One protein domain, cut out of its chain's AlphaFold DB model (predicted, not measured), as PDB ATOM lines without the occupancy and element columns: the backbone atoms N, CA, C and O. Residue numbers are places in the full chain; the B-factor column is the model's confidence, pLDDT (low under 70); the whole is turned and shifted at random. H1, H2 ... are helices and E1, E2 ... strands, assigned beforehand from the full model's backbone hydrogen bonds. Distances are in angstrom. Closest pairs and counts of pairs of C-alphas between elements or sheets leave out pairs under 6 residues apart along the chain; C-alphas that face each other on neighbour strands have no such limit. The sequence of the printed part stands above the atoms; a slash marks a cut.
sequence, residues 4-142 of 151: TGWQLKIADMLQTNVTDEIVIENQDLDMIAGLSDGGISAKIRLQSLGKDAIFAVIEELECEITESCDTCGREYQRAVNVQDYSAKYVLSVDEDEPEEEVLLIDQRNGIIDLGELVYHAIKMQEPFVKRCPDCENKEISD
ATOM      1  N   THR A   4      13.562  18.563  49.905       64.06
ATOM      2  CA  THR A   4      14.395  19.769  49.842       64.06
ATOM      3  C   THR A   4      15.823  19.308  49.629       64.06
ATOM      4  O   THR A   4      16.491  18.913  50.584       64.06
ATOM      5  N   GLY A   5      16.248  19.282  48.364       77.44
ATOM      6  CA  GLY A   5      17.489  18.627  47.961       77.44
ATOM      7  C   GLY A   5      17.456  17.144  48.326       77.44
ATOM      8  O   GLY A   5      16.574  16.417  47.868       77.44
ATOM      9  N   TRP A   6      18.370  16.736  49.204       83.19
ATOM     10  CA  TRP A   6      18.563  15.352  49.652       83.19
ATOM     11  C   TRP A   6      17.716  14.932  50.857       83.19
ATOM     12  O   TRP A   6      17.687  13.757  51.223       83.19
ATOM     13  N   GLN A   7      17.019  15.874  51.488       85.44
ATOM     14  CA  GLN A   7      16.204  15.591  52.662       85.44
ATOM     15  C   GLN A   7      14.780  15.235  52.256       85.44
ATOM     16  O   GLN A   7      14.087  16.033  51.615       85.44
ATOM     17  N   LEU A   8      14.323  14.057  52.680       84.69
ATOM     18  CA  LEU A   8      12.986  13.563  52.382       84.69
ATOM     19  C   LEU A   8      12.173  13.323  53.649       84.69
ATOM     20  O   LEU A   8      12.586  12.608  54.559       84.69
ATOM     21  N   LYS A   9      10.955  13.865  53.676       84.56
ATOM     22  CA  LYS A   9      10.001  13.620  54.755       84.56
ATOM     23  C   LYS A   9       9.260  12.292  54.551       84.56
ATOM     24  O   LYS A   9       8.369  12.208  53.709       84.56
ATOM     25  N   ILE A  10       9.576  11.295  55.374       82.06
ATOM     26  CA  ILE A  10       9.026   9.924  55.327       82.06
ATOM     27  C   ILE A  10       7.909   9.655  56.343       82.06
ATOM     28  O   ILE A  10       7.400   8.539  56.420       82.06
ATOM     29  N   ALA A  11       7.512  10.656  57.135       74.94
ATOM     30  CA  ALA A  11       6.501  10.495  58.186       74.94
ATOM     31  C   ALA A  11       5.182   9.857  57.694       74.94
ATOM     32  O   ALA A  11       4.530   9.140  58.450       74.94
ATOM     33  N   ASP A  12       4.805  10.104  56.436       72.88
ATOM     34  CA  ASP A  12       3.616   9.515  55.804       72.88
ATOM     35  C   ASP A  12       3.846   8.049  55.380       72.88
ATOM     36  O   ASP A  12       2.979   7.192  55.564       72.88
ATOM     37  N   MET A  13       5.060   7.732  54.909       76.19
ATOM     38  CA  MET A  13       5.429   6.394  54.434       76.19
ATOM     39  C   MET A  13       5.494   5.363  55.558       76.19
ATOM     40  O   MET A  13       5.026   4.237  55.385       76.19
ATOM     41  N   LEU A  14       6.008   5.761  56.727       72.00
ATOM     42  CA  LEU A  14       6.069   4.907  57.921       72.00
ATOM     43  C   LEU A  14       4.675   4.430  58.373       72.00
ATOM     44  O   LEU A  14       4.543   3.424  59.063       72.00
ATOM     45  N   GLN A  15       3.602   5.130  57.995       71.38
ATOM     46  CA  GLN A  15       2.245   4.773  58.415       71.38
ATOM     47  C   GLN A  15       1.521   3.860  57.424       71.38
ATOM     48  O   GLN A  15       0.588   3.158  57.819       71.38
ATOM     49  N   THR A  16       1.929   3.864  56.154       67.38
ATOM     50  CA  THR A  16       1.134   3.314  55.046       67.38
ATOM     51  C   THR A  16       1.780   2.143  54.301       67.38
ATOM     52  O   THR A  16       1.154   1.613  53.388       67.38
ATOM     53  N   ASN A  17       2.958   1.668  54.730       71.88
ATOM     54  CA  ASN A  17       3.679   0.536  54.122       71.88
ATOM     55  C   ASN A  17       3.771   0.660  52.589       71.88
ATOM     56  O   ASN A  17       3.409  -0.243  51.834       71.88
ATOM     57  N   VAL A  18       4.167   1.852  52.152       82.88
ATOM     58  CA  VAL A  18       4.178   2.285  50.757       82.88
ATOM     59  C   VAL A  18       5.588   2.203  50.175       82.88
ATOM     60  O   VAL A  18       6.588   2.319  50.892       82.88
ATOM     61  N   THR A  19       5.657   1.997  48.865       85.62
ATOM     62  CA  THR A  19       6.878   2.139  48.072       85.62
ATOM     63  C   THR A  19       6.780   3.428  47.276       85.62
ATOM     64  O   THR A  19       5.759   3.669  46.633       85.62
ATOM     65  N   ASP A  20       7.834   4.225  47.317       85.75
ATOM     66  CA  ASP A  20       7.959   5.475  46.583       85.75
ATOM     67  C   ASP A  20       9.255   5.470  45.768       85.75
ATOM     68  O   ASP A  20      10.150   4.652  45.990       85.75
ATOM     69  N   GLU A  21       9.337   6.354  44.788       89.00
ATOM     70  CA  GLU A  21      10.497   6.488  43.917       89.00
ATOM     71  C   GLU A  21      10.781   7.968  43.743       89.00
ATOM     72  O   GLU A  21       9.898   8.758  43.405       89.00
ATOM     73  N   ILE A  22      12.032   8.334  43.982       88.25
ATOM     74  CA  ILE A  22      12.499   9.702  43.905       88.25
ATOM     75  C   ILE A  22      13.547   9.756  42.814       88.25
ATOM     76  O   ILE A  22      14.524   9.009  42.831       88.25
ATOM     77  N   VAL A  23      13.344  10.679  41.888       89.75
ATOM     78  CA  VAL A  23      14.337  11.033  40.884       89.75
ATOM     79  C   VAL A  23      14.862  12.411  41.247       89.75
ATOM     80  O   VAL A  23      14.096  13.365  41.387       89.75
ATOM     81  N   ILE A  24      16.166  12.484  41.457       89.31
ATOM     82  CA  ILE A  24      16.916  13.697  41.749       89.31
ATOM     83  C   ILE A  24      17.796  13.946  40.531       89.31
ATOM     84  O   ILE A  24      18.470  13.031  40.074       89.31
ATOM     85  N   GLU A  25      17.781  15.160  39.992       89.00
ATOM     86  CA  GLU A  25      18.553  15.522  38.802       89.00
ATOM     87  C   GLU A  25      19.315  16.818  39.063       89.00
ATOM     88  O   GLU A  25      18.738  17.776  39.580       89.00
ATOM     89  N   ASN A  26      20.584  16.864  38.651       85.94
ATOM     90  CA  ASN A  26      21.455  18.039  38.774       85.94
ATOM     91  C   ASN A  26      21.516  18.617  40.200       85.94
ATOM     92  O   ASN A  26      21.552  19.834  40.390       85.94
ATOM     93  N   GLN A  27      21.494  17.749  41.212       88.81
ATOM     94  CA  GLN A  27      21.524  18.175  42.604       88.81
ATOM     95  C   GLN A  27      22.965  18.206  43.108       88.81
ATOM     96  O   GLN A  27      23.692  17.218  43.009       88.81
ATOM     97  N   ASP A  28      23.387  19.335  43.665       85.56
ATOM     98  CA  ASP A  28      24.693  19.458  44.295       85.56
ATOM     99  C   ASP A  28      24.724  18.752  45.658       85.56
ATOM    100  O   ASP A  28      23.709  18.636  46.353       85.56
ATOM    101  N   LEU A  29      25.901  18.256  46.035       84.62
ATOM    102  CA  LEU A  29      26.146  17.678  47.350       84.62
ATOM    103  C   LEU A  29      27.494  18.184  47.860       84.62
ATOM    104  O   LEU A  29      28.540  17.685  47.446       84.62
ATOM    105  N   ASP A  30      27.466  19.143  48.789       79.44
ATOM    106  CA  ASP A  30      28.663  19.771  49.380       79.44
ATOM    107  C   ASP A  30      29.670  18.766  49.968       79.44
ATOM    108  O   ASP A  30      30.855  19.064  50.113       79.44
ATOM    109  N   MET A  31      29.211  17.561  50.317       81.94
ATOM    110  CA  MET A  31      30.067  16.494  50.842       81.94
ATOM    111  C   MET A  31      31.029  15.916  49.790       81.94
ATOM    112  O   MET A  31      32.017  15.279  50.162       81.94
ATOM    113  N   ILE A  32      30.772  16.129  48.494       83.56
ATOM    114  CA  ILE A  32      31.583  15.605  47.390       83.56
ATOM    115  C   ILE A  32      32.474  16.708  46.835       83.56
ATOM    116  O   ILE A  32      32.055  17.570  46.063       83.56
ATOM    117  N   ALA A  33      33.748  16.653  47.211       79.94
ATOM    118  CA  ALA A  33      34.751  17.554  46.671       79.94
ATOM    119  C   ALA A  33      34.982  17.278  45.175       79.94
ATOM    120  O   ALA A  33      35.183  16.134  44.773       79.94
ATOM    121  N   GLY A  34      34.994  18.336  44.362       82.00
ATOM    122  CA  GLY A  34      35.261  18.234  42.925       82.00
ATOM    123  C   GLY A  34      34.053  17.832  42.079       82.00
ATOM    124  O   GLY A  34      34.228  17.574  40.890       82.00
ATOM    125  N   LEU A  35      32.843  17.793  42.645       87.25
ATOM    126  CA  LEU A  35      31.624  17.580  41.868       87.25
ATOM    127  C   LEU A  35      31.513  18.624  40.744       87.25
ATOM    128  O   LEU A  35      31.746  19.815  40.958       87.25
ATOM    129  N   SER A  36      31.197  18.165  39.536       87.38
ATOM    130  CA  SER A  36      30.992  19.048  38.390       87.38
ATOM    131  C   SER A  36      29.732  19.914  38.540       87.38
ATOM    132  O   SER A  36      28.830  19.602  39.316       87.38
ATOM    133  N   ASP A  37      29.633  20.972  37.730       80.62
ATOM    134  CA  ASP A  37      28.444  21.844  37.653       80.62
ATOM    135  C   ASP A  37      27.184  21.098  37.161       80.62
ATOM    136  O   ASP A  37      26.070  21.584  37.322       80.62
ATOM    137  N   GLY A  38      27.350  19.891  36.596       79.88
ATOM    138  CA  GLY A  38      26.247  18.999  36.230       79.88
ATOM    139  C   GLY A  38      25.544  18.354  37.430       79.88
ATOM    140  O   GLY A  38      24.473  17.778  37.269       79.88
ATOM    141  N   GLY A  39      26.106  18.464  38.637       87.19
ATOM    142  CA  GLY A  39      25.516  17.912  39.853       87.19
ATOM    143  C   GLY A  39      25.476  16.380  39.872       87.19
ATOM    144  O   GLY A  39      26.221  15.697  39.167       87.19
ATOM    145  N   ILE A  40      24.617  15.842  40.735       90.12
ATOM    146  CA  ILE A  40      24.352  14.410  40.878       90.12
ATOM    147  C   ILE A  40      22.930  14.145  40.407       90.12
ATOM    148  O   ILE A  40      21.980  14.792  40.861       90.12
ATOM    149  N   SER A  41      22.798  13.157  39.534       91.81
ATOM    150  CA  SER A  41      21.517  12.584  39.156       91.81
ATOM    151  C   SER A  41      21.390  11.217  39.813       91.81
ATOM    152  O   SER A  41      22.284  10.388  39.697       91.81
ATOM    153  N   ALA A  42      20.315  10.991  40.558       90.56
ATOM    154  CA  ALA A  42      20.092   9.748  41.280       90.56
ATOM    155  C   ALA A  42      18.614   9.353  41.259       90.56
ATOM    156  O   ALA A  42      17.726  10.153  41.558       90.56
ATOM    157  N   LYS A  43      18.362   8.085  40.962       92.75
ATOM    158  CA  LYS A  43      17.076   7.409  41.051       92.75
ATOM    159  C   LYS A  43      17.088   6.513  42.277       92.75
ATOM    160  O   LYS A  43      17.772   5.493  42.315       92.75
ATOM    161  N   ILE A  44      16.340   6.920  43.295       91.88
ATOM    162  CA  ILE A  44      16.310   6.268  44.599       91.88
ATOM    163  C   ILE A  44      14.905   5.749  44.851       91.88
ATOM    164  O   ILE A  44      13.934   6.501  44.925       91.88
ATOM    165  N   ARG A  45      14.800   4.442  45.033       91.75
ATOM    166  CA  ARG A  45      13.582   3.768  45.438       91.75
ATOM    167  C   ARG A  45      13.531   3.655  46.950       91.75
ATOM    168  O   ARG A  45      14.477   3.198  47.580       91.75
ATOM    169  N   LEU A  46      12.399   4.018  47.530       90.25
ATOM    170  CA  LEU A  46      12.144   3.907  48.955       90.25
ATOM    171  C   LEU A  46      11.034   2.905  49.207       90.25
ATOM    172  O   LEU A  46       9.961   2.982  48.619       90.25
ATOM    173  N   GLN A  47      11.252   1.993  50.137       89.19
ATOM    174  CA  GLN A  47      10.259   1.026  50.560       89.19
ATOM    175  C   GLN A  47      10.110   1.085  52.072       89.19
ATOM    176  O   GLN A  47      11.064   0.871  52.811       89.19
ATOM    177  N   SER A  48       8.900   1.342  52.557       86.25
ATOM    178  CA  SER A  48       8.623   1.173  53.980       86.25
ATOM    179  C   SER A  48       8.707  -0.309  54.361       86.25
ATOM    180  O   SER A  48       8.109  -1.163  53.710       86.25
ATOM    181  N   LEU A  49       9.465  -0.603  55.421       82.44
ATOM    182  CA  LEU A  49       9.564  -1.923  56.051       82.44
ATOM    183  C   LEU A  49       8.729  -1.975  57.343       82.44
ATOM    184  O   LEU A  49       9.050  -2.694  58.287       82.44
ATOM    185  N   GLY A  50       7.650  -1.189  57.400       76.00
ATOM    186  CA  GLY A  50       6.805  -1.027  58.578       76.00
ATOM    187  C   GLY A  50       6.894   0.371  59.188       76.00
ATOM    188  O   GLY A  50       7.119   1.362  58.494       76.00
ATOM    189  N   LYS A  51       6.663   0.449  60.503       72.00
ATOM    190  CA  LYS A  51       6.466   1.724  61.214       72.00
ATOM    191  C   LYS A  51       7.746   2.412  61.660       72.00
ATOM    192  O   LYS A  51       7.701   3.595  61.987       72.00
ATOM    193  N   ASP A  52       8.858   1.686  61.637       78.75
ATOM    194  CA  ASP A  52      10.101   2.121  62.271       78.75
ATOM    195  C   ASP A  52      11.313   2.055  61.332       78.75
ATOM    196  O   ASP A  52      12.404   2.476  61.717       78.75
ATOM    197  N   ALA A  53      11.124   1.561  60.103       84.19
ATOM    198  CA  ALA A  53      12.198   1.387  59.135       84.19
ATOM    199  C   ALA A  53      11.768   1.693  57.693       84.19
ATOM    200  O   ALA A  53      10.662   1.348  57.264       84.19
ATOM    201  N   ILE A  54      12.684   2.294  56.937       87.94
ATOM    202  CA  ILE A  54      12.601   2.519  55.492       87.94
ATOM    203  C   ILE A  54      13.830   1.884  54.844       87.94
ATOM    204  O   ILE A  54      14.947   2.067  55.304       87.94
ATOM    205  N   PHE A  55      13.632   1.165  53.753       89.25
ATOM    206  CA  PHE A  55      14.698   0.660  52.906       89.25
ATOM    207  C   PHE A  55      14.871   1.589  51.712       89.25
ATOM    208  O   PHE A  55      13.894   1.877  51.021       89.25
ATOM    209  N   ALA A  56      16.086   2.073  51.483       90.75
ATOM    210  CA  ALA A  56      16.414   2.912  50.344       90.75
ATOM    211  C   ALA A  56      17.347   2.159  49.404       90.75
ATOM    212  O   ALA A  56      18.336   1.582  49.847       90.75
ATOM    213  N   VAL A  57      17.040   2.184  48.113       91.44
ATOM    214  CA  VAL A  57      17.830   1.547  47.061       91.44
ATOM    215  C   VAL A  57      18.091   2.571  45.974       91.44
ATOM    216  O   VAL A  57      17.157   3.080  45.364       91.44
ATOM    217  N   ILE A  58      19.356   2.870  45.727       92.62
ATOM    218  CA  ILE A  58      19.805   3.593  44.546       92.62
ATOM    219  C   ILE A  58      19.723   2.620  43.372       92.62
ATOM    220  O   ILE A  58      20.506   1.674  43.281       92.62
ATOM    221  N   GLU A  59      18.754   2.841  42.492       92.81
ATOM    222  CA  GLU A  59      18.640   2.086  41.244       92.81
ATOM    223  C   GLU A  59      19.676   2.576  40.235       92.81
ATOM    224  O   GLU A  59      20.330   1.775  39.576       92.81
ATOM    225  N   GLU A  60      19.852   3.892  40.149       92.75
ATOM    226  CA  GLU A  60      20.786   4.518  39.221       92.75
ATOM    227  C   GLU A  60      21.323   5.801  39.842       92.75
ATOM    228  O   GLU A  60      20.562   6.602  40.377       92.75
ATOM    229  N   LEU A  61      22.632   5.999  39.801       93.12
ATOM    230  CA  LEU A  61      23.276   7.238  40.200       93.12
ATOM    231  C   LEU A  61      24.367   7.552  39.201       93.12
ATOM    232  O   LEU A  61      25.199   6.701  38.900       93.12
ATOM    233  N   GLU A  62      24.375   8.792  38.742       92.81
ATOM    234  CA  GLU A  62      25.305   9.317  37.760       92.81
ATOM    235  C   GLU A  62      25.805  10.683  38.214       92.81
ATOM    236  O   GLU A  62      25.026  11.600  38.489       92.81
ATOM    237  N   CYS A  63      27.122  10.826  38.293       91.69
ATOM    238  CA  CYS A  63      27.754  12.117  38.510       91.69
ATOM    239  C   CYS A  63      29.138  12.180  37.869       91.69
ATOM    240  O   CYS A  63      29.760  11.163  37.565       91.69
ATOM    241  N   GLU A  64      29.638  13.395  37.673       91.38
ATOM    242  CA  GLU A  64      30.998  13.629  37.198       91.38
ATOM    243  C   GLU A  64      31.809  14.334  38.282       91.38
ATOM    244  O   GLU A  64      31.407  15.383  38.795       91.38
ATOM    245  N   ILE A  65      32.966  13.761  38.612       90.50
ATOM    246  CA  ILE A  65      33.882  14.276  39.629       90.50
ATOM    247  C   ILE A  65      35.186  14.682  38.952       90.50
ATOM    248  O   ILE A  65      35.794  13.915  38.208       90.50
ATOM    249  N   THR A  66      35.614  15.910  39.204       90.19
ATOM    250  CA  THR A  66      36.882  16.460  38.735       90.19
ATOM    251  C   THR A  66      37.983  16.056  39.699       90.19
ATOM    252  O   THR A  66      37.981  16.455  40.864       90.19
ATOM    253  N   GLU A  67      38.941  15.278  39.207       88.00
ATOM    254  CA  GLU A  67      40.033  14.741  40.009       88.00
ATOM    255  C   GLU A  67      41.381  14.971  39.327       88.00
ATOM    256  O   GLU A  67      41.489  15.090  38.106       88.00
ATOM    257  N   SER A  68      42.443  15.039  40.127       88.62
ATOM    258  CA  SER A  68      43.813  15.153  39.635       88.62
ATOM    259  C   SER A  68      44.446  13.773  39.503       88.62
ATOM    260  O   SER A  68      44.439  12.995  40.454       88.62
ATOM    261  N   CYS A  69      45.048  13.480  38.355       88.25
ATOM    262  CA  CYS A  69      45.758  12.226  38.148       88.25
ATOM    263  C   CYS A  69      47.047  12.164  38.982       88.25
ATOM    264  O   CYS A  69      47.941  12.988  38.794       88.25
ATOM    265  N   ASP A  70      47.199  11.126  39.805       86.81
ATOM    266  CA  ASP A  70      48.397  10.881  40.621       86.81
ATOM    267  C   ASP A  70      49.659  10.621  39.777       86.81
ATOM    268  O   ASP A  70      50.781  10.834  40.228       86.81
ATOM    269  N   THR A  71      49.499  10.153  38.534       85.56
ATOM    270  CA  THR A  71      50.623   9.796  37.650       85.56
ATOM    271  C   THR A  71      51.162  10.983  36.848       85.56
ATOM    272  O   THR A  71      52.375  11.139  36.725       85.56
ATOM    273  N   CYS A  72      50.289  11.816  36.272       88.44
ATOM    274  CA  CYS A  72      50.697  12.918  35.388       88.44
ATOM    275  C   CYS A  72      50.341  14.318  35.906       88.44
ATOM    276  O   CYS A  72      50.729  15.308  35.283       88.44
ATOM    277  N   GLY A  73      49.595  14.415  37.008       85.50
ATOM    278  CA  GLY A  73      49.158  15.675  37.612       85.50
ATOM    279  C   GLY A  73      48.080  16.430  36.831       85.50
ATOM    280  O   GLY A  73      47.750  17.549  37.207       85.50
ATOM    281  N   ARG A  74      47.542  15.871  35.737       88.81
ATOM    282  CA  ARG A  74      46.463  16.514  34.970       88.81
ATOM    283  C   ARG A  74      45.119  16.312  35.650       88.81
ATOM    284  O   ARG A  74      44.819  15.209  36.101       88.81
ATOM    285  N   GLU A  75      44.313  17.362  35.649       89.31
ATOM    286  CA  GLU A  75      42.907  17.294  36.030       89.31
ATOM    287  C   GLU A  75      42.109  16.597  34.926       89.31
ATOM    288  O   GLU A  75      42.329  16.833  33.733       89.31
ATOM    289  N   TYR A  76      41.211  15.707  35.325       88.31
ATOM    290  CA  TYR A  76      40.308  14.997  34.434       88.31
ATOM    291  C   TYR A  76      38.955  14.808  35.117       88.31
ATOM    292  O   TYR A  76      38.857  14.807  36.344       88.31
ATOM    293  N   GLN A  77      37.908  14.661  34.312       89.19
ATOM    294  CA  GLN A  77      36.579  14.334  34.812       89.19
ATOM    295  C   GLN A  77      36.408  12.820  34.805       89.19
ATOM    296  O   GLN A  77      36.650  12.159  33.791       89.19
ATOM    297  N   ARG A  78      36.012  12.275  35.950       86.69
ATOM    298  CA  ARG A  78      35.638  10.880  36.113       86.69
ATOM    299  C   ARG A  78      34.126  10.794  36.228       86.69
ATOM    300  O   ARG A  78      33.549  11.332  37.171       86.69
ATOM    301  N   ALA A  79      33.507  10.085  35.293       89.38
ATOM    302  CA  ALA A  79      32.121   9.673  35.435       89.38
ATOM    303  C   ALA A  79      32.037   8.570  36.500       89.38
ATOM    304  O   ALA A  79      32.748   7.565  36.425       89.38
ATOM    305  N   VAL A  80      31.186   8.775  37.496       90.06
ATOM    306  CA  VAL A  80      30.856   7.802  38.530       90.06
ATOM    307  C   VAL A  80      29.430   7.348  38.276       90.06
ATOM    308  O   VAL A  80      28.507   8.160  38.265       90.06
ATOM    309  N   ASN A  81      29.273   6.046  38.061       91.81
ATOM    310  CA  ASN A  81      27.977   5.404  37.925       91.81
ATOM    311  C   ASN A  81      27.836   4.359  39.040       91.81
ATOM    312  O   ASN A  81      28.703   3.494  39.179       91.81
ATOM    313  N   VAL A  82      26.788   4.473  39.855       90.56
ATOM    314  CA  VAL A  82      26.475   3.510  40.919       90.56
ATOM    315  C   VAL A  82      25.093   2.929  40.675       90.56
ATOM    316  O   VAL A  82      24.142   3.661  40.422       90.56
ATOM    317  N   GLN A  83      24.989   1.609  40.784       90.69
ATOM    318  CA  GLN A  83      23.745   0.854  40.668       90.69
ATOM    319  C   GLN A  83      23.670  -0.147  41.821       90.69
ATOM    320  O   GLN A  83      24.705  -0.558  42.352       90.69
ATOM    321  N   ASP A  84      22.449  -0.521  42.203       86.50
ATOM    322  CA  ASP A  84      22.171  -1.537  43.226       86.50
ATOM    323  C   ASP A  84      22.808  -1.245  44.602       86.50
ATOM    324  O   ASP A  84      23.185  -2.157  45.339       86.50
ATOM    325  N   TYR A  85      22.920   0.033  44.982       89.50
ATOM    326  CA  TYR A  85      23.402   0.412  46.313       89.50
ATOM    327  C   TYR A  85      22.232   0.677  47.254       89.50
ATOM    328  O   TYR A  85      21.393   1.529  46.974       89.50
ATOM    329  N   SER A  86      22.166  -0.020  48.384       89.88
ATOM    330  CA  SER A  86      21.047   0.095  49.322       89.88
ATOM    331  C   SER A  86      21.497   0.341  50.752       89.88
ATOM    332  O   SER A  86      22.491  -0.232  51.191       89.88
ATOM    333  N   ALA A  87      20.707   1.113  51.497       89.50
ATOM    334  CA  ALA A  87      20.850   1.246  52.942       89.50
ATOM    335  C   ALA A  87      19.489   1.213  53.635       89.50
ATOM    336  O   ALA A  87      18.439   1.530  53.058       89.50
ATOM    337  N   LYS A  88      19.516   0.846  54.914       88.62
ATOM    338  CA  LYS A  88      18.329   0.756  55.753       88.62
ATOM    339  C   LYS A  88      18.297   1.932  56.717       88.62
ATOM    340  O   LYS A  88      19.181   2.103  57.543       88.62
ATOM    341  N   TYR A  89      17.235   2.718  56.651       87.75
ATOM    342  CA  TYR A  89      16.953   3.785  57.595       87.75
ATOM    343  C   TYR A  89      16.093   3.258  58.739       87.75
ATOM    344  O   TYR A  89      15.014   2.717  58.492       87.75
ATOM    345  N   VAL A  90      16.522   3.448  59.984       86.31
ATOM    346  CA  VAL A  90      15.798   3.008  61.189       86.31
ATOM    347  C   VAL A  90      15.630   4.148  62.190       86.31
ATOM    348  O   VAL A  90      16.435   5.079  62.243       86.31
ATOM    349  N   LEU A  91      14.569   4.100  63.003       79.94
ATOM    350  CA  LEU A  91      14.371   5.074  64.088       79.94
ATOM    351  C   LEU A  91      15.368   4.867  65.236       79.94
ATOM    352  O   LEU A  91      15.761   5.844  65.871       79.94
ATOM    353  N   SER A  92      15.764   3.624  65.499       75.94
ATOM    354  CA  SER A  92      16.701   3.245  66.558       75.94
ATOM    355  C   SER A  92      17.599   2.129  66.042       75.94
ATOM    356  O   SER A  92      17.118   1.249  65.335       75.94
ATOM    357  N   VAL A  93      18.887   2.172  66.388       69.50
ATOM    358  CA  VAL A  93      19.816   1.080  66.079       69.50
ATOM    359  C   VAL A  93      19.615  -0.019  67.116       69.50
ATOM    360  O   VAL A  93      19.827   0.220  68.306       69.50
ATOM    361  N   ASP A  94      19.206  -1.199  66.673       66.88
ATOM    362  CA  ASP A  94      19.256  -2.409  67.485       66.88
ATOM    363  C   ASP A  94      20.662  -3.020  67.367       66.88
ATOM    364  O   ASP A  94      21.163  -3.250  66.269       66.88
ATOM    365  N   GLU A  95      21.316  -3.280  68.502       62.09
ATOM    366  CA  GLU A  95      22.697  -3.800  68.569       62.09
ATOM    367  C   GLU A  95      22.849  -5.233  68.001       62.09
ATOM    368  O   GLU A  95      23.966  -5.727  67.864       62.09
ATOM    369  N   ASP A  96      21.732  -5.886  67.665       64.06
ATOM    370  CA  ASP A  96      21.634  -7.264  67.158       64.06
ATOM    371  C   ASP A  96      21.369  -7.341  65.632       64.06
ATOM    372  O   ASP A  96      21.228  -8.441  65.091       64.06
ATOM    373  N   GLU A  97      21.271  -6.212  64.914       57.62
ATOM    374  CA  GLU A  97      21.058  -6.221  63.457       57.62
ATOM    375  C   GLU A  97      22.361  -6.450  62.650       57.62
ATOM    376  O   GLU A  97      23.433  -5.995  63.056       57.62
ATOM    377  N   PRO A  98      22.292  -7.186  61.518       54.09
ATOM    378  CA  PRO A  98      23.462  -7.564  60.721       54.09
ATOM    379  C   PRO A  98      24.114  -6.386  59.969       54.09
ATOM    380  O   PRO A  98      23.562  -5.296  59.889       54.09
ATOM    381  N   GLU A  99      25.286  -6.673  59.386       54.59
ATOM    382  CA  GLU A  99      26.311  -5.815  58.746       54.59
ATOM    383  C   GLU A  99      25.864  -4.879  57.589       54.59
ATOM    384  O   GLU A  99      26.715  -4.368  56.860       54.59
ATOM    385  N   GLU A 100      24.566  -4.654  57.373       61.97
ATOM    386  CA  GLU A 100      24.072  -3.700  56.370       61.97
ATOM    387  C   GLU A 100      24.291  -2.247  56.818       61.97
ATOM    388  O   GLU A 100      24.391  -1.944  58.007       61.97
ATOM    389  N   GLU A 101      24.371  -1.319  55.861       70.44
ATOM    390  CA  GLU A 101      24.516   0.096  56.189       70.44
ATOM    391  C   GLU A 101      23.214   0.620  56.813       70.44
ATOM    392  O   GLU A 101      22.175   0.726  56.151       70.44
ATOM    393  N   VAL A 102      23.270   0.905  58.117       78.94
ATOM    394  CA  VAL A 102      22.136   1.401  58.899       78.94
ATOM    395  C   VAL A 102      22.272   2.903  59.111       78.94
ATOM    396  O   VAL A 102      23.193   3.374  59.779       78.94
ATOM    397  N   LEU A 103      21.315   3.650  58.572       83.50
ATOM    398  CA  LEU A 103      21.213   5.099  58.689       83.50
ATOM    399  C   LEU A 103      20.078   5.472  59.651       83.50
ATOM    400  O   LEU A 103      19.101   4.740  59.820       83.50
ATOM    401  N   LEU A 104      20.195   6.621  60.316       82.19
ATOM    402  CA  LEU A 104      19.216   7.048  61.316       82.19
ATOM    403  C   LEU A 104      18.151   7.967  60.719       82.19
ATOM    404  O   LEU A 104      18.445   8.925  60.006       82.19
ATOM    405  N   ILE A 105      16.894   7.707  61.072       83.94
ATOM    406  CA  ILE A 105      15.770   8.594  60.768       83.94
ATOM    407  C   ILE A 105      15.734   9.727  61.803       83.94
ATOM    408  O   ILE A 105      15.717   9.469  63.011       83.94
ATOM    409  N   ASP A 106      15.616  10.987  61.361       80.75
ATOM    410  CA  ASP A 106      15.382  12.105  62.280       80.75
ATOM    411  C   ASP A 106      13.982  11.990  62.895       80.75
ATOM    412  O   ASP A 106      12.970  12.363  62.297       80.75
ATOM    413  N   GLN A 107      13.916  11.471  64.123       70.38
ATOM    414  CA  GLN A 107      12.657  11.208  64.829       70.38
ATOM    415  C   GLN A 107      11.833  12.478  65.098       70.38
ATOM    416  O   GLN A 107      10.622  12.403  65.306       70.38
ATOM    417  N   ARG A 108      12.475  13.655  65.130       70.81
ATOM    418  CA  ARG A 108      11.806  14.927  65.444       70.81
ATOM    419  C   ARG A 108      10.980  15.437  64.273       70.81
ATOM    420  O   ARG A 108       9.905  15.991  64.494       70.81
ATOM    421  N   ASN A 109      11.470  15.258  63.050       70.75
ATOM    422  CA  ASN A 109      10.830  15.783  61.848       70.75
ATOM    423  C   ASN A 109      10.312  14.686  60.905       70.75
ATOM    424  O   ASN A 109       9.549  14.994  59.982       70.75
ATOM    425  N   GLY A 110      10.683  13.424  61.149       76.00
ATOM    426  CA  GLY A 110      10.396  12.289  60.273       76.00
ATOM    427  C   GLY A 110      11.065  12.462  58.914       76.00
ATOM    428  O   GLY A 110      10.411  12.267  57.888       76.00
ATOM    429  N   ILE A 111      12.314  12.927  58.918       84.62
ATOM    430  CA  ILE A 111      13.103  13.224  57.721       84.62
ATOM    431  C   ILE A 111      14.271  12.240  57.655       84.62
ATOM    432  O   ILE A 111      14.910  11.974  58.672       84.62
ATOM    433  N   ILE A 112      14.534  11.710  56.465       87.94
ATOM    434  CA  ILE A 112      15.771  10.994  56.147       87.94
ATOM    435  C   ILE A 112      16.655  11.866  55.270       87.94
ATOM    436  O   ILE A 112      16.150  12.658  54.468       87.94
ATOM    437  N   ASP A 113      17.962  11.704  55.424       87.88
ATOM    438  CA  ASP A 113      18.957  12.341  54.573       87.88
ATOM    439  C   ASP A 113      19.481  11.315  53.563       87.88
ATOM    440  O   ASP A 113      20.177  10.363  53.919       87.88
ATOM    441  N   LEU A 114      19.084  11.474  52.300       88.31
ATOM    442  CA  LEU A 114      19.550  10.638  51.190       88.31
ATOM    443  C   LEU A 114      20.947  11.050  50.713       88.31
ATOM    444  O   LEU A 114      21.569  10.325  49.944       88.31
ATOM    445  N   GLY A 115      21.446  12.202  51.164       87.69
ATOM    446  CA  GLY A 115      22.758  12.712  50.800       87.69
ATOM    447  C   GLY A 115      23.855  11.853  51.407       87.69
ATOM    448  O   GLY A 115      24.856  11.601  50.746       87.69
ATOM    449  N   GLU A 116      23.651  11.344  52.624       87.62
ATOM    450  CA  GLU A 116      24.585  10.412  53.270       87.62
ATOM    451  C   GLU A 116      24.701   9.090  52.494       87.62
ATOM    452  O   GLU A 116      25.809   8.668  52.168       87.62
ATOM    453  N   LEU A 117      23.565   8.510  52.082       89.19
ATOM    454  CA  LEU A 117      23.511   7.313  51.232       89.19
ATOM    455  C   LEU A 117      24.278   7.523  49.917       89.19
ATOM    456  O   LEU A 117      25.122   6.717  49.534       89.19
ATOM    457  N   VAL A 118      23.994   8.626  49.227       90.00
ATOM    458  CA  VAL A 118      24.624   8.990  47.950       90.00
ATOM    459  C   VAL A 118      26.123   9.226  48.121       90.00
ATOM    460  O   VAL A 118      26.926   8.773  47.306       90.00
ATOM    461  N   TYR A 119      26.517   9.894  49.203       89.75
ATOM    462  CA  TYR A 119      27.915  10.121  49.540       89.75
ATOM    463  C   TYR A 119      28.662   8.802  49.760       89.75
ATOM    464  O   TYR A 119      29.734   8.615  49.184       89.75
ATOM    465  N   HIS A 120      28.107   7.875  50.544       89.06
ATOM    466  CA  HIS A 120      28.726   6.568  50.766       89.06
ATOM    467  C   HIS A 120      28.813   5.747  49.477       89.06
ATOM    468  O   HIS A 120      29.884   5.217  49.172       89.06
ATOM    469  N   ALA A 121      27.743   5.731  48.678       89.81
ATOM    470  CA  ALA A 121      27.698   5.066  47.379       89.81
ATOM    471  C   ALA A 121      28.838   5.530  46.456       89.81
ATOM    472  O   ALA A 121      29.580   4.719  45.898       89.81
ATOM    473  N   ILE A 122      29.024   6.848  46.339       89.00
ATOM    474  CA  ILE A 122      30.071   7.449  45.504       89.00
ATOM    475  C   ILE A 122      31.460   7.198  46.094       89.00
ATOM    476  O   ILE A 122      32.397   6.874  45.363       89.00
ATOM    477  N   LYS A 123      31.604   7.308  47.416       87.44
ATOM    478  CA  LYS A 123      32.875   7.076  48.107       87.44
ATOM    479  C   LYS A 123      33.363   5.637  47.951       87.44
ATOM    480  O   LYS A 123      34.565   5.425  47.821       87.44
ATOM    481  N   MET A 124      32.460   4.657  47.902       86.56
ATOM    482  CA  MET A 124      32.821   3.265  47.609       86.56
ATOM    483  C   MET A 124      33.357   3.065  46.189       86.56
ATOM    484  O   MET A 124      34.139   2.145  45.965       86.56
ATOM    485  N   GLN A 125      32.984   3.928  45.240       86.44
ATOM    486  CA  GLN A 125      33.560   3.920  43.896       86.44
ATOM    487  C   GLN A 125      34.893   4.670  43.811       86.44
ATOM    488  O   GLN A 125      35.462   4.757  42.723       86.44
ATOM    489  N   GLU A 126      35.397   5.278  44.890       84.00
ATOM    490  CA  GLU A 126      36.666   6.005  44.840       84.00
ATOM    491  C   GLU A 126      37.840   5.025  44.640       84.00
ATOM    492  O   GLU A 126      38.063   4.143  45.474       84.00
ATOM    493  N   PRO A 127      38.611   5.145  43.544       82.69
ATOM    494  CA  PRO A 127      39.743   4.272  43.305       82.69
ATOM    495  C   PRO A 127      40.886   4.622  44.257       82.69
ATOM    496  O   PRO A 127      41.154   5.788  44.542       82.69
ATOM    497  N   PHE A 128      41.639   3.601  44.663       80.19
ATOM    498  CA  PHE A 128      42.847   3.787  45.474       80.19
ATOM    499  C   PHE A 128      43.926   4.628  44.775       80.19
ATOM    500  O   PHE A 128      44.754   5.236  45.449       80.19
ATOM    501  N   VAL A 129      43.944   4.641  43.438       82.19
ATOM    502  CA  VAL A 129      44.891   5.417  42.625       82.19
ATOM    503  C   VAL A 129      44.117   6.144  41.532       82.19
ATOM    504  O   VAL A 129      43.454   5.505  40.714       82.19
ATOM    505  N   LYS A 130      44.217   7.477  41.487       84.88
ATOM    506  CA  LYS A 130      43.473   8.311  40.538       84.88
ATOM    507  C   LYS A 130      44.278   8.435  39.253       84.88
ATOM    508  O   LYS A 130      45.330   9.080  39.198       84.88
ATOM    509  N   ARG A 131      43.817   7.782  38.188       83.12
ATOM    510  CA  ARG A 131      44.493   7.785  36.887       83.12
ATOM    511  C   ARG A 131      43.590   8.368  35.822       83.12
ATOM    512  O   ARG A 131      42.437   7.980  35.689       83.12
ATOM    513  N   CYS A 132      44.138   9.301  35.050       84.25
ATOM    514  CA  CYS A 132      43.458   9.784  33.863       84.25
ATOM    515  C   CYS A 132      43.451   8.681  32.789       84.25
ATOM    516  O   CYS A 132      44.346   7.826  32.788       84.25
ATOM    517  N   PRO A 133      42.512   8.730  31.829       79.75
ATOM    518  CA  PRO A 133      42.408   7.726  30.768       79.75
ATOM    519  C   PRO A 133      43.702   7.553  29.951       79.75
ATOM    520  O   PRO A 133      43.980   6.464  29.463       79.75
ATOM    521  N   ASP A 134      44.542   8.591  29.840       80.62
ATOM    522  CA  ASP A 134      45.851   8.509  29.165       80.62
ATOM    523  C   ASP A 134      46.865   7.645  29.942       80.62
ATOM    524  O   ASP A 134      47.634   6.886  29.352       80.62
ATOM    525  N   CYS A 135      46.860   7.737  31.276       80.56
ATOM    526  CA  CYS A 135      47.745   6.960  32.143       80.56
ATOM    527  C   CYS A 135      47.230   5.539  32.378       80.56
ATOM    528  O   CYS A 135      48.041   4.622  32.461       80.56
ATOM    529  N   GLU A 136      45.912   5.350  32.457       73.06
ATOM    530  CA  GLU A 136      45.302   4.020  32.562       73.06
ATOM    531  C   GLU A 136      45.630   3.164  31.331       73.06
ATOM    532  O   GLU A 136      46.091   2.033  31.460       73.06
ATOM    533  N   ASN A 137      45.526   3.744  30.132       66.00
ATOM    534  CA  ASN A 137      45.775   3.027  28.882       66.00
ATOM    535  C   ASN A 137      47.260   2.659  28.664       66.00
ATOM    536  O   ASN A 137      47.580   1.754  27.895       66.00
ATOM    537  N   LYS A 138      48.186   3.344  29.347       59.44
ATOM    538  CA  LYS A 138      49.629   3.070  29.259       59.44
ATOM    539  C   LYS A 138      50.049   1.787  29.969       59.44
ATOM    540  O   LYS A 138      50.933   1.109  29.467       59.44
ATOM    541  N   GLU A 139      49.430   1.443  31.098       52.97
ATOM    542  CA  GLU A 139      49.778   0.206  31.817       52.97
ATOM    543  C   GLU A 139      49.227  -1.048  31.133       52.97
ATOM    544  O   GLU A 139      49.870  -2.094  31.164       52.97
ATOM    545  N   ILE A 140      48.078  -0.944  30.460       54.38
ATOM    546  CA  ILE A 140      47.482  -2.073  29.730       54.38
ATOM    547  C   ILE A 140      48.384  -2.485  28.552       54.38
ATOM    548  O   ILE A 140      48.514  -3.666  28.249       54.38
ATOM    549  N   SER A 141      49.075  -1.525  27.929       46.03
ATOM    550  CA  SER A 141      49.979  -1.798  26.807       46.03
ATOM    551  C   SER A 141      51.298  -2.482  27.201       46.03
ATOM    552  O   SER A 141      51.973  -2.999  26.313       46.03
ATOM    553  N   ASP A 142      51.678  -2.485  28.483       48.25
ATOM    554  CA  ASP A 142      52.925  -3.100  28.972       48.25
ATOM    555  C   ASP A 142      52.713  -4.539  29.493       48.25
ATOM    556  O   ASP A 142      53.683  -5.235  29.786       48.25
TER     557      ASP A 142
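What this domain is: This is residues 4 to 142 of the 151 residues of an uncharacterized protein of candidate division SR1 bacterium (UniProt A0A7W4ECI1). A long, twisted sheet of six strands, E2 to E7, curls like an open trough round one helix, H2, with the small two-strand sheet E1 and E8 at the beginning of that helix. The hairpin of E4 and E5 reaches on past H2 toward H3, and residues 137 to 142 stick out at that end. The 139 printed residues include three named helices and eight named strands in the order E1 H1 E2 E3 E4 E5 E6 E7 E8 H2 H3, a mixed class. The six-strand sheet is branched and antiparallel but for the parallel pair E6 and E7. The whole is only just loose, close to compact, with a radius of gyration of the C-alphas of 17.7 A, and elongated, spanning 57 by 33 by 22 A.

How they stand to each other: E1, residues 7 to 9, and E8, residues 111 to 113, are antiparallel neighbours, with N 8 and O 112 within hydrogen-bond range at 2.9 A. E2, residues 19 to 27, E3, residues 35 to 48, E4, residues 53 to 68, and E5, residues 75 to 82, form a meander, each strand the antiparallel neighbour of the one before; N 22 and O 44, N 45 and O 57, and N 63 and O 80 are 2.8, 2.7 and 3.0 A apart. H1, residues 13 to 16, is on this sheet at a height of 6.2 A; its closest C-alpha pair with E3 is Leu 14 and Ser 48, 6.0 A. E3 bends by 98 degrees at residue 38, and E4 by 67 degrees at residue 60. E5 runs on into E6, residues 85 to 90, at 65 degrees; both are on one side of E4, E3 on the other. E4 and E6 are antiparallel neighbours, with N 56 and O 87 within hydrogen-bond range at 2.9 A. E7, residues 102 to 104, is parallel to E6, with N 103 and O 88 2.8 A apart. The sheet curls round H2, residues 114 to 124; the closest C-alphas of H2 and E6 are those of Ala 121 and Tyr 85, 6.4 A. H3, residues 133 to 140, is not on the sheet and is apart from H2. In H2 every O i to N i+4 pair is within hydrogen-bond range; in H3 1 of 4 is, beside 2 of 5 O i to N i+3 pairs, and H1, with 4 residues, is too short for any O i to N i+4 pair inside it.

Where its parts are: E1 begins at C-alpha 7, (16.204, 15.591, 52.662). E4 is 39.6 A long from C-alpha 53, (12.198, 1.387, 59.135), E3 30.7 A, E2 22.4 A, E5 22.0 A, E6 16.9 A and H2 15.6 A. H3, 11.1 A, ends at C-alpha 140, (47.482, -2.073, 29.730).

The domain as a whole: The C-alphas of Gln 15 and Asp 142, the two farthest apart, are 59.1 A apart. The printed part has no cut, and the link from E6 to E7, 11 residues, is long. The mean pLDDT of the printed part is 82.2; it is under 70 at residues 4, 16, 93 to 100 and 137 to 142.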